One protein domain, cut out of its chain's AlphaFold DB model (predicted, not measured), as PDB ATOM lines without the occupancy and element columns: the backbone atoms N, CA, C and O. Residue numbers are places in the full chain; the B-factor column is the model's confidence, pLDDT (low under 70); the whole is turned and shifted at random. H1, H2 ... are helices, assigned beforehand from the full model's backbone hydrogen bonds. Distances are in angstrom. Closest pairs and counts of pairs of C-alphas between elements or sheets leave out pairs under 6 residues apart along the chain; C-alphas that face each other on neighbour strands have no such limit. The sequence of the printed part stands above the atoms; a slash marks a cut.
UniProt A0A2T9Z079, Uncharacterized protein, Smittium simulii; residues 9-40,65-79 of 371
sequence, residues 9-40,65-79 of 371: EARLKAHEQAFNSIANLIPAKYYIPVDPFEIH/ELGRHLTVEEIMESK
ATOM      1  N   GLU A   9     -30.222  -0.323  20.238       84.44
ATOM      2  CA  GLU A   9     -30.072   0.823  21.135       84.44
ATOM      3  C   GLU A   9     -31.324   1.714  21.135       84.44
ATOM      4  O   GLU A   9     -31.815   2.091  22.200       84.44
ATOM      5  N   ALA A  10     -31.900   1.988  19.960       84.56
ATOM      6  CA  ALA A  10     -33.150   2.736  19.845       84.56
ATOM      7  C   ALA A  10     -34.315   2.014  20.542       84.56
ATOM      8  O   ALA A  10     -35.111   2.644  21.239       84.56
ATOM      9  N   ARG A  11     -34.391   0.683  20.415       84.94
ATOM     10  CA  ARG A  11     -35.424  -0.121  21.080       84.94
ATOM     11  C   ARG A  11     -35.243  -0.151  22.598       84.94
ATOM     12  O   ARG A  11     -36.227  -0.041  23.321       84.94
ATOM     13  N   LEU A  12     -34.007  -0.256  23.089       89.69
ATOM     14  CA  LEU A  12     -33.687  -0.156  24.519       89.69
ATOM     15  C   LEU A  12     -34.083   1.207  25.088       89.69
ATOM     16  O   LEU A  12     -34.765   1.247  26.108       89.69
ATOM     17  N   LYS A  13     -33.764   2.299  24.384       86.94
ATOM     18  CA  LYS A  13     -34.182   3.658  24.764       86.94
ATOM     19  C   LYS A  13     -35.705   3.806  24.799       86.94
ATOM     20  O   LYS A  13     -36.235   4.400  25.731       86.94
ATOM     21  N   ALA A  14     -36.428   3.214  23.847       87.94
ATOM     22  CA  ALA A  14     -37.892   3.226  23.855       87.94
ATOM     23  C   ALA A  14     -38.483   2.450  25.050       87.94
ATOM     24  O   ALA A  14     -39.451   2.899  25.666       87.94
ATOM     25  N   HIS A  15     -37.896   1.304  25.413       89.81
ATOM     26  CA  HIS A  15     -38.309   0.547  26.598       89.81
ATOM     27  C   HIS A  15     -37.979   1.275  27.906       89.81
ATOM     28  O   HIS A  15     -38.797   1.259  28.823       89.81
ATOM     29  N   GLU A  16     -36.825   1.938  27.982       90.00
ATOM     30  CA  GLU A  16     -36.435   2.780  29.116       90.00
ATOM     31  C   GLU A  16     -37.414   3.947  29.296       90.00
ATOM     32  O   GLU A  16     -37.945   4.137  30.387       90.00
ATOM     33  N   GLN A  17     -37.758   4.652  28.216       89.12
ATOM     34  CA  GLN A  17     -38.753   5.730  28.242       89.12
ATOM     35  C   GLN A  17     -40.140   5.236  28.672       89.12
ATOM     36  O   GLN A  17     -40.802   5.876  29.493       89.12
ATOM     37  N   ALA A  18     -40.583   4.082  28.166       88.88
ATOM     38  CA  ALA A  18     -41.850   3.479  28.577       88.88
ATOM     39  C   ALA A  18     -41.842   3.089  30.066       88.88
ATOM     40  O   ALA A  18     -42.828   3.314  30.771       88.88
ATOM     41  N   PHE A  19     -40.732   2.540  30.563       86.88
ATOM     42  CA  PHE A  19     -40.583   2.181  31.971       86.88
ATOM     43  C   PHE A  19     -40.552   3.417  32.879       86.88
ATOM     44  O   PHE A  19     -41.275   3.455  33.874       86.88
ATOM     45  N   ASN A  20     -39.793   4.450  32.507       84.38
ATOM     46  CA  ASN A  20     -39.719   5.711  33.245       84.38
ATOM     47  C   ASN A  20     -41.078   6.416  33.274       84.38
ATOM     48  O   ASN A  20     -41.503   6.878  34.329       84.38
ATOM     49  N   SER A  21     -41.826   6.401  32.165       86.31
ATOM     50  CA  SER A  21     -43.201   6.913  32.120       86.31
ATOM     51  C   SER A  21     -44.102   6.223  33.152       86.31
ATOM     52  O   SER A  21     -44.803   6.895  33.912       86.31
ATOM     53  N   ILE A  22     -44.035   4.891  33.254       84.75
ATOM     54  CA  ILE A  22     -44.805   4.120  34.242       84.75
ATOM     55  C   ILE A  22     -44.328   4.409  35.671       84.75
ATOM     56  O   ILE A  22     -45.151   4.572  36.574       84.75
ATOM     57  N   ALA A  23     -43.016   4.493  35.893       81.25
ATOM     58  CA  ALA A  23     -42.449   4.794  37.204       81.25
ATOM     59  C   ALA A  23     -42.842   6.202  37.686       81.25
ATOM     60  O   ALA A  23     -43.189   6.376  38.854       81.25
ATOM     61  N   ASN A  24     -42.883   7.182  36.780       80.75
ATOM     62  CA  ASN A  24     -43.272   8.563  37.063       80.75
ATOM     63  C   ASN A  24     -44.769   8.718  37.382       80.75
ATOM     64  O   ASN A  24     -45.149   9.649  38.094       80.75
ATOM     65  N   LEU A  25     -45.627   7.798  36.926       85.69
ATOM     66  CA  LEU A  25     -47.043   7.768  37.321       85.69
ATOM     67  C   LEU A  25     -47.232   7.455  38.812       85.69
ATOM     68  O   LEU A  25     -48.287   7.762  39.378       85.69
ATOM     69  N   ILE A  26     -46.241   6.837  39.457       80.12
ATOM     70  CA  ILE A  26     -46.320   6.447  40.859       80.12
ATOM     71  C   ILE A  26     -45.619   7.514  41.706       80.12
ATOM     72  O   ILE A  26     -44.405   7.691  41.612       80.12
ATOM     73  N   PRO A  27     -46.344   8.215  42.597       79.62
ATOM     74  CA  PRO A  27     -45.735   9.253  43.414       79.62
ATOM     75  C   PRO A  27     -44.578   8.717  44.267       79.62
ATOM     76  O   PRO A  27     -44.730   7.711  44.970       79.62
ATOM     77  N   ALA A  28     -43.467   9.458  44.323       72.69
ATOM     78  CA  ALA A  28     -42.260   9.095  45.077       72.69
ATOM     79  C   ALA A  28     -42.517   8.784  46.570       72.69
ATOM     80  O   ALA A  28     -41.775   8.041  47.211       72.69
ATOM     81  N   LYS A  29     -43.631   9.283  47.125       73.31
ATOM     82  CA  LYS A  29     -44.132   8.964  48.471       73.31
ATOM     83  C   LYS A  29     -44.250   7.459  48.762       73.31
ATOM     84  O   LYS A  29     -44.210   7.085  49.933       73.31
ATOM     85  N   TYR A  30     -44.470   6.621  47.752       75.12
ATOM     86  CA  TYR A  30     -44.667   5.180  47.944       75.12
ATOM     87  C   TYR A  30     -43.364   4.376  47.962       75.12
ATOM     88  O   TYR A  30     -43.351   3.287  48.531       75.12
ATOM     89  N   TYR A  31     -42.279   4.920  47.408       73.25
ATOM     90  CA  TYR A  31     -40.968   4.265  47.366       73.25
ATOM     91  C   TYR A  31     -39.993   4.823  48.404       73.25
ATOM     92  O   TYR A  31     -39.142   4.095  48.907       73.25
ATOM     93  N   ILE A  32     -40.145   6.095  48.778       74.75
ATOM     94  CA  ILE A  32     -39.326   6.722  49.815       74.75
ATOM     95  C   ILE A  32     -39.929   6.388  51.192       74.75
ATOM     96  O   ILE A  32     -41.090   6.733  51.444       74.75
ATOM     97  N   PRO A  33     -39.171   5.765  52.118       67.06
ATOM     98  CA  PRO A  33     -39.653   5.481  53.465       67.06
ATOM     99  C   PRO A  33     -40.129   6.765  54.151       67.06
ATOM    100  O   PRO A  33     -39.398   7.751  54.268       67.06
ATOM    101  N   VAL A  34     -41.379   6.771  54.616       64.81
ATOM    102  CA  VAL A  34     -41.916   7.910  55.367       64.81
ATOM    103  C   VAL A  34     -41.188   7.993  56.706       64.81
ATOM    104  O   VAL A  34     -41.176   7.019  57.457       64.81
ATOM    105  N   ASP A  35     -40.637   9.170  57.022       67.31
ATOM    106  CA  ASP A  35     -40.027   9.463  58.323       67.31
ATOM    107  C   ASP A  35     -40.963   8.980  59.456       67.31
ATOM    108  O   ASP A  35     -42.107   9.460  59.557       67.31
ATOM    109  N   PRO A  36     -40.510   8.056  60.331       58.06
ATOM    110  CA  PRO A  36     -41.293   7.563  61.463       58.06
ATOM    111  C   PRO A  36     -41.909   8.690  62.308       58.06
ATOM    112  O   PRO A  36     -42.974   8.525  62.915       58.06
ATOM    113  N   PHE A  37     -41.290   9.873  62.327       55.75
ATOM    114  CA  PHE A  37     -41.775  11.034  63.061       55.75
ATOM    115  C   PHE A  37     -43.041  11.681  62.467       55.75
ATOM    116  O   PHE A  37     -43.906  12.153  63.216       55.75
ATOM    117  N   GLU A  38     -43.205  11.687  61.143       61.28
ATOM    118  CA  GLU A  38     -44.420  12.190  60.482       61.28
ATOM    119  C   GLU A  38     -45.616  11.265  60.686       61.28
ATOM    120  O   GLU A  38     -46.741  11.735  60.905       61.28
ATOM    121  N   ILE A  39     -45.366   9.954  60.679       58.81
ATOM    122  CA  ILE A  39     -46.372   8.943  61.008       58.81
ATOM    123  C   ILE A  39     -46.898   9.229  62.417       58.81
ATOM    124  O   ILE A  39     -48.107   9.364  62.625       58.81
ATOM    125  N   HIS A  40     -45.994   9.456  63.373       55.62
ATOM    126  CA  HIS A  40     -46.377   9.784  64.740       55.62
ATOM    127  C   HIS A  40     -47.166  11.094  64.855       55.62
ATOM    128  O   HIS A  40     -48.102  11.141  65.651       55.62
ATOM    129  N   GLU A  65     -37.409  20.511  50.120       57.09
ATOM    130  CA  GLU A  65     -36.011  20.103  50.360       57.09
ATOM    131  C   GLU A  65     -35.808  18.578  50.419       57.09
ATOM    132  O   GLU A  65     -34.724  18.091  50.131       57.09
ATOM    133  N   LEU A  66     -36.841  17.804  50.776       58.12
ATOM    134  CA  LEU A  66     -36.783  16.333  50.759       58.12
ATOM    135  C   LEU A  66     -37.061  15.712  49.376       58.12
ATOM    136  O   LEU A  66     -37.183  14.491  49.283       58.12
ATOM    137  N   GLY A  67     -37.263  16.516  48.327       55.47
ATOM    138  CA  GLY A  67     -37.475  16.022  46.960       55.47
ATOM    139  C   GLY A  67     -38.773  15.230  46.745       55.47
ATOM    140  O   GLY A  67     -38.990  14.649  45.692       55.47
ATOM    141  N   ARG A  68     -39.693  15.202  47.720       58.94
ATOM    142  CA  ARG A  68     -40.884  14.318  47.700       58.94
ATOM    143  C   ARG A  68     -41.963  14.698  46.684       58.94
ATOM    144  O   ARG A  68     -42.961  13.986  46.575       58.94
ATOM    145  N   HIS A  69     -41.821  15.853  46.048       61.66
ATOM    146  CA  HIS A  69     -42.713  16.349  45.006       61.66
ATOM    147  C   HIS A  69     -42.135  16.140  43.602       61.66
ATOM    148  O   HIS A  69     -42.867  16.356  42.643       61.66
ATOM    149  N   LEU A  70     -40.870  15.716  43.504       64.62
ATOM    150  CA  LEU A  70     -40.213  15.422  42.240       64.62
ATOM    151  C   LEU A  70     -40.548  13.998  41.802       64.62
ATOM    152  O   LEU A  70     -40.779  13.094  42.619       64.62
ATOM    153  N   THR A  71     -40.570  13.824  40.491       64.25
ATOM    154  CA  THR A  71     -40.627  12.519  39.834       64.25
ATOM    155  C   THR A  71     -39.272  11.811  39.923       64.25
ATOM    156  O   THR A  71     -38.252  12.415  40.254       64.25
ATOM    157  N   VAL A  72     -39.254  10.498  39.685       63.97
ATOM    158  CA  VAL A  72     -38.024   9.691  39.792       63.97
ATOM    159  C   VAL A  72     -36.965  10.188  38.805       63.97
ATOM    160  O   VAL A  72     -35.786  10.251  39.147       63.97
ATOM    161  N   GLU A  73     -37.402  10.610  37.621       66.75
ATOM    162  CA  GLU A  73     -36.554  11.147  36.557       66.75
ATOM    163  C   GLU A  73     -35.926  12.498  36.935       66.75
ATOM    164  O   GLU A  73     -34.711  12.641  36.845       66.75
ATOM    165  N   GLU A  74     -36.693  13.432  37.506       68.56
ATOM    166  CA  GLU A  74     -36.164  14.717  38.000       68.56
ATOM    167  C   GLU A  74     -35.167  14.534  39.159       68.56
ATOM    168  O   GLU A  74     -34.168  15.250  39.247       68.56
ATOM    169  N   ILE A  75     -35.392  13.549  40.039       65.62
ATOM    170  CA  ILE A  75     -34.439  13.204  41.108       65.62
ATOM    171  C   ILE A  75     -33.144  12.645  40.499       65.62
ATOM    172  O   ILE A  75     -32.054  13.003  40.945       65.62
ATOM    173  N   MET A  76     -33.249  11.799  39.471       59.62
ATOM    174  CA  MET A  76     -32.097  11.205  38.789       59.62
ATOM    175  C   MET A  76     -31.345  12.177  37.872       59.62
ATOM    176  O   MET A  76     -30.149  11.972  37.681       59.62
ATOM    177  N   GLU A  77     -31.990  13.210  37.323       64.50
ATOM    178  CA  GLU A  77     -31.354  14.294  36.554       64.50
ATOM    179  C   GLU A  77     -30.692  15.337  37.458       64.50
ATOM    180  O   GLU A  77     -29.639  15.868  37.110       64.50
ATOM    181  N   SER A  78     -31.224  15.551  38.667       62.88
ATOM    182  CA  SER A  78     -30.628  16.402  39.711       62.88
ATOM    183  C   SER A  78     -29.355  15.811  40.354       62.88
ATOM    184  O   SER A  78     -29.097  16.006  41.544       62.88
ATOM    185  N   LYS A  79     -28.549  15.068  39.577       54.38
ATOM    186  CA  LYS A  79     -27.279  14.437  39.979       54.38
ATOM    187  C   LYS A  79     -26.340  15.464  40.628       54.38
ATOM    188  O   LYS A  79     -25.518  16.053  39.933       54.38
TER     189      LYS A  79
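Overview. This is residues 9 to 40 and 65 to 79 of the 371 residues of an uncharacterized protein of Smittium simulii (UniProt A0A2T9Z079). A long helix, H1, and the loop after it make one long thin line that ends in the small helix H2, and a separate short piece with the small helix H3 packs on it near the last residues of H1. Both ends of the line, residues 9 to 19 of H1 and residues 33 to 40 with H2, stick out free. The printed part has 47 residues with three named helices in the order H1, H2, H3 and no named strand, in the class all helix. It is loose, with a radius of gyration of the C-alphas of 13.7 A, and a rod in outline, spanning 47 by 19 by 12 A.

Along the chain. H1 is residues 9 to 24, 22.1 A from first to last C-alpha, beginning at C-alpha 9 at (-30.072, 0.823, 21.135). H2 is residues 36 to 40, 6.4 A long, and its C-alpha 40 is at (-46.377, 9.784, 64.740). H3 is residues 72 to 77, 8.7 A long, ending at C-alpha 77 at (-31.354, 14.294, 36.554).

Arrangement. H1 touches H3 with residues 20 to 24 alone. Their closest C-alphas, those of Asn 24 and Val 72, are 6.0 A apart. The two helices run opposite ways at a steep tilt of 57 degrees. H2 touches no helix: H1 and H2 are apart, and so are H2 and H3. In H1, H2 and H3 every O i to N i+4 pair is within hydrogen-bond range.

Size, cuts and confidence. The two C-alphas farthest apart, those of Glu 9 and His 40, are 47.4 A from each other. The link from H1 to H2, with 11 residues, is long. Residues 41 to 64 are cut out, and C-alphas 40 and 65 are 20.5 A apart across the cut. The mean pLDDT of the printed part is 72.6, and residues 33 to 40 and 65 to 79 are under 70.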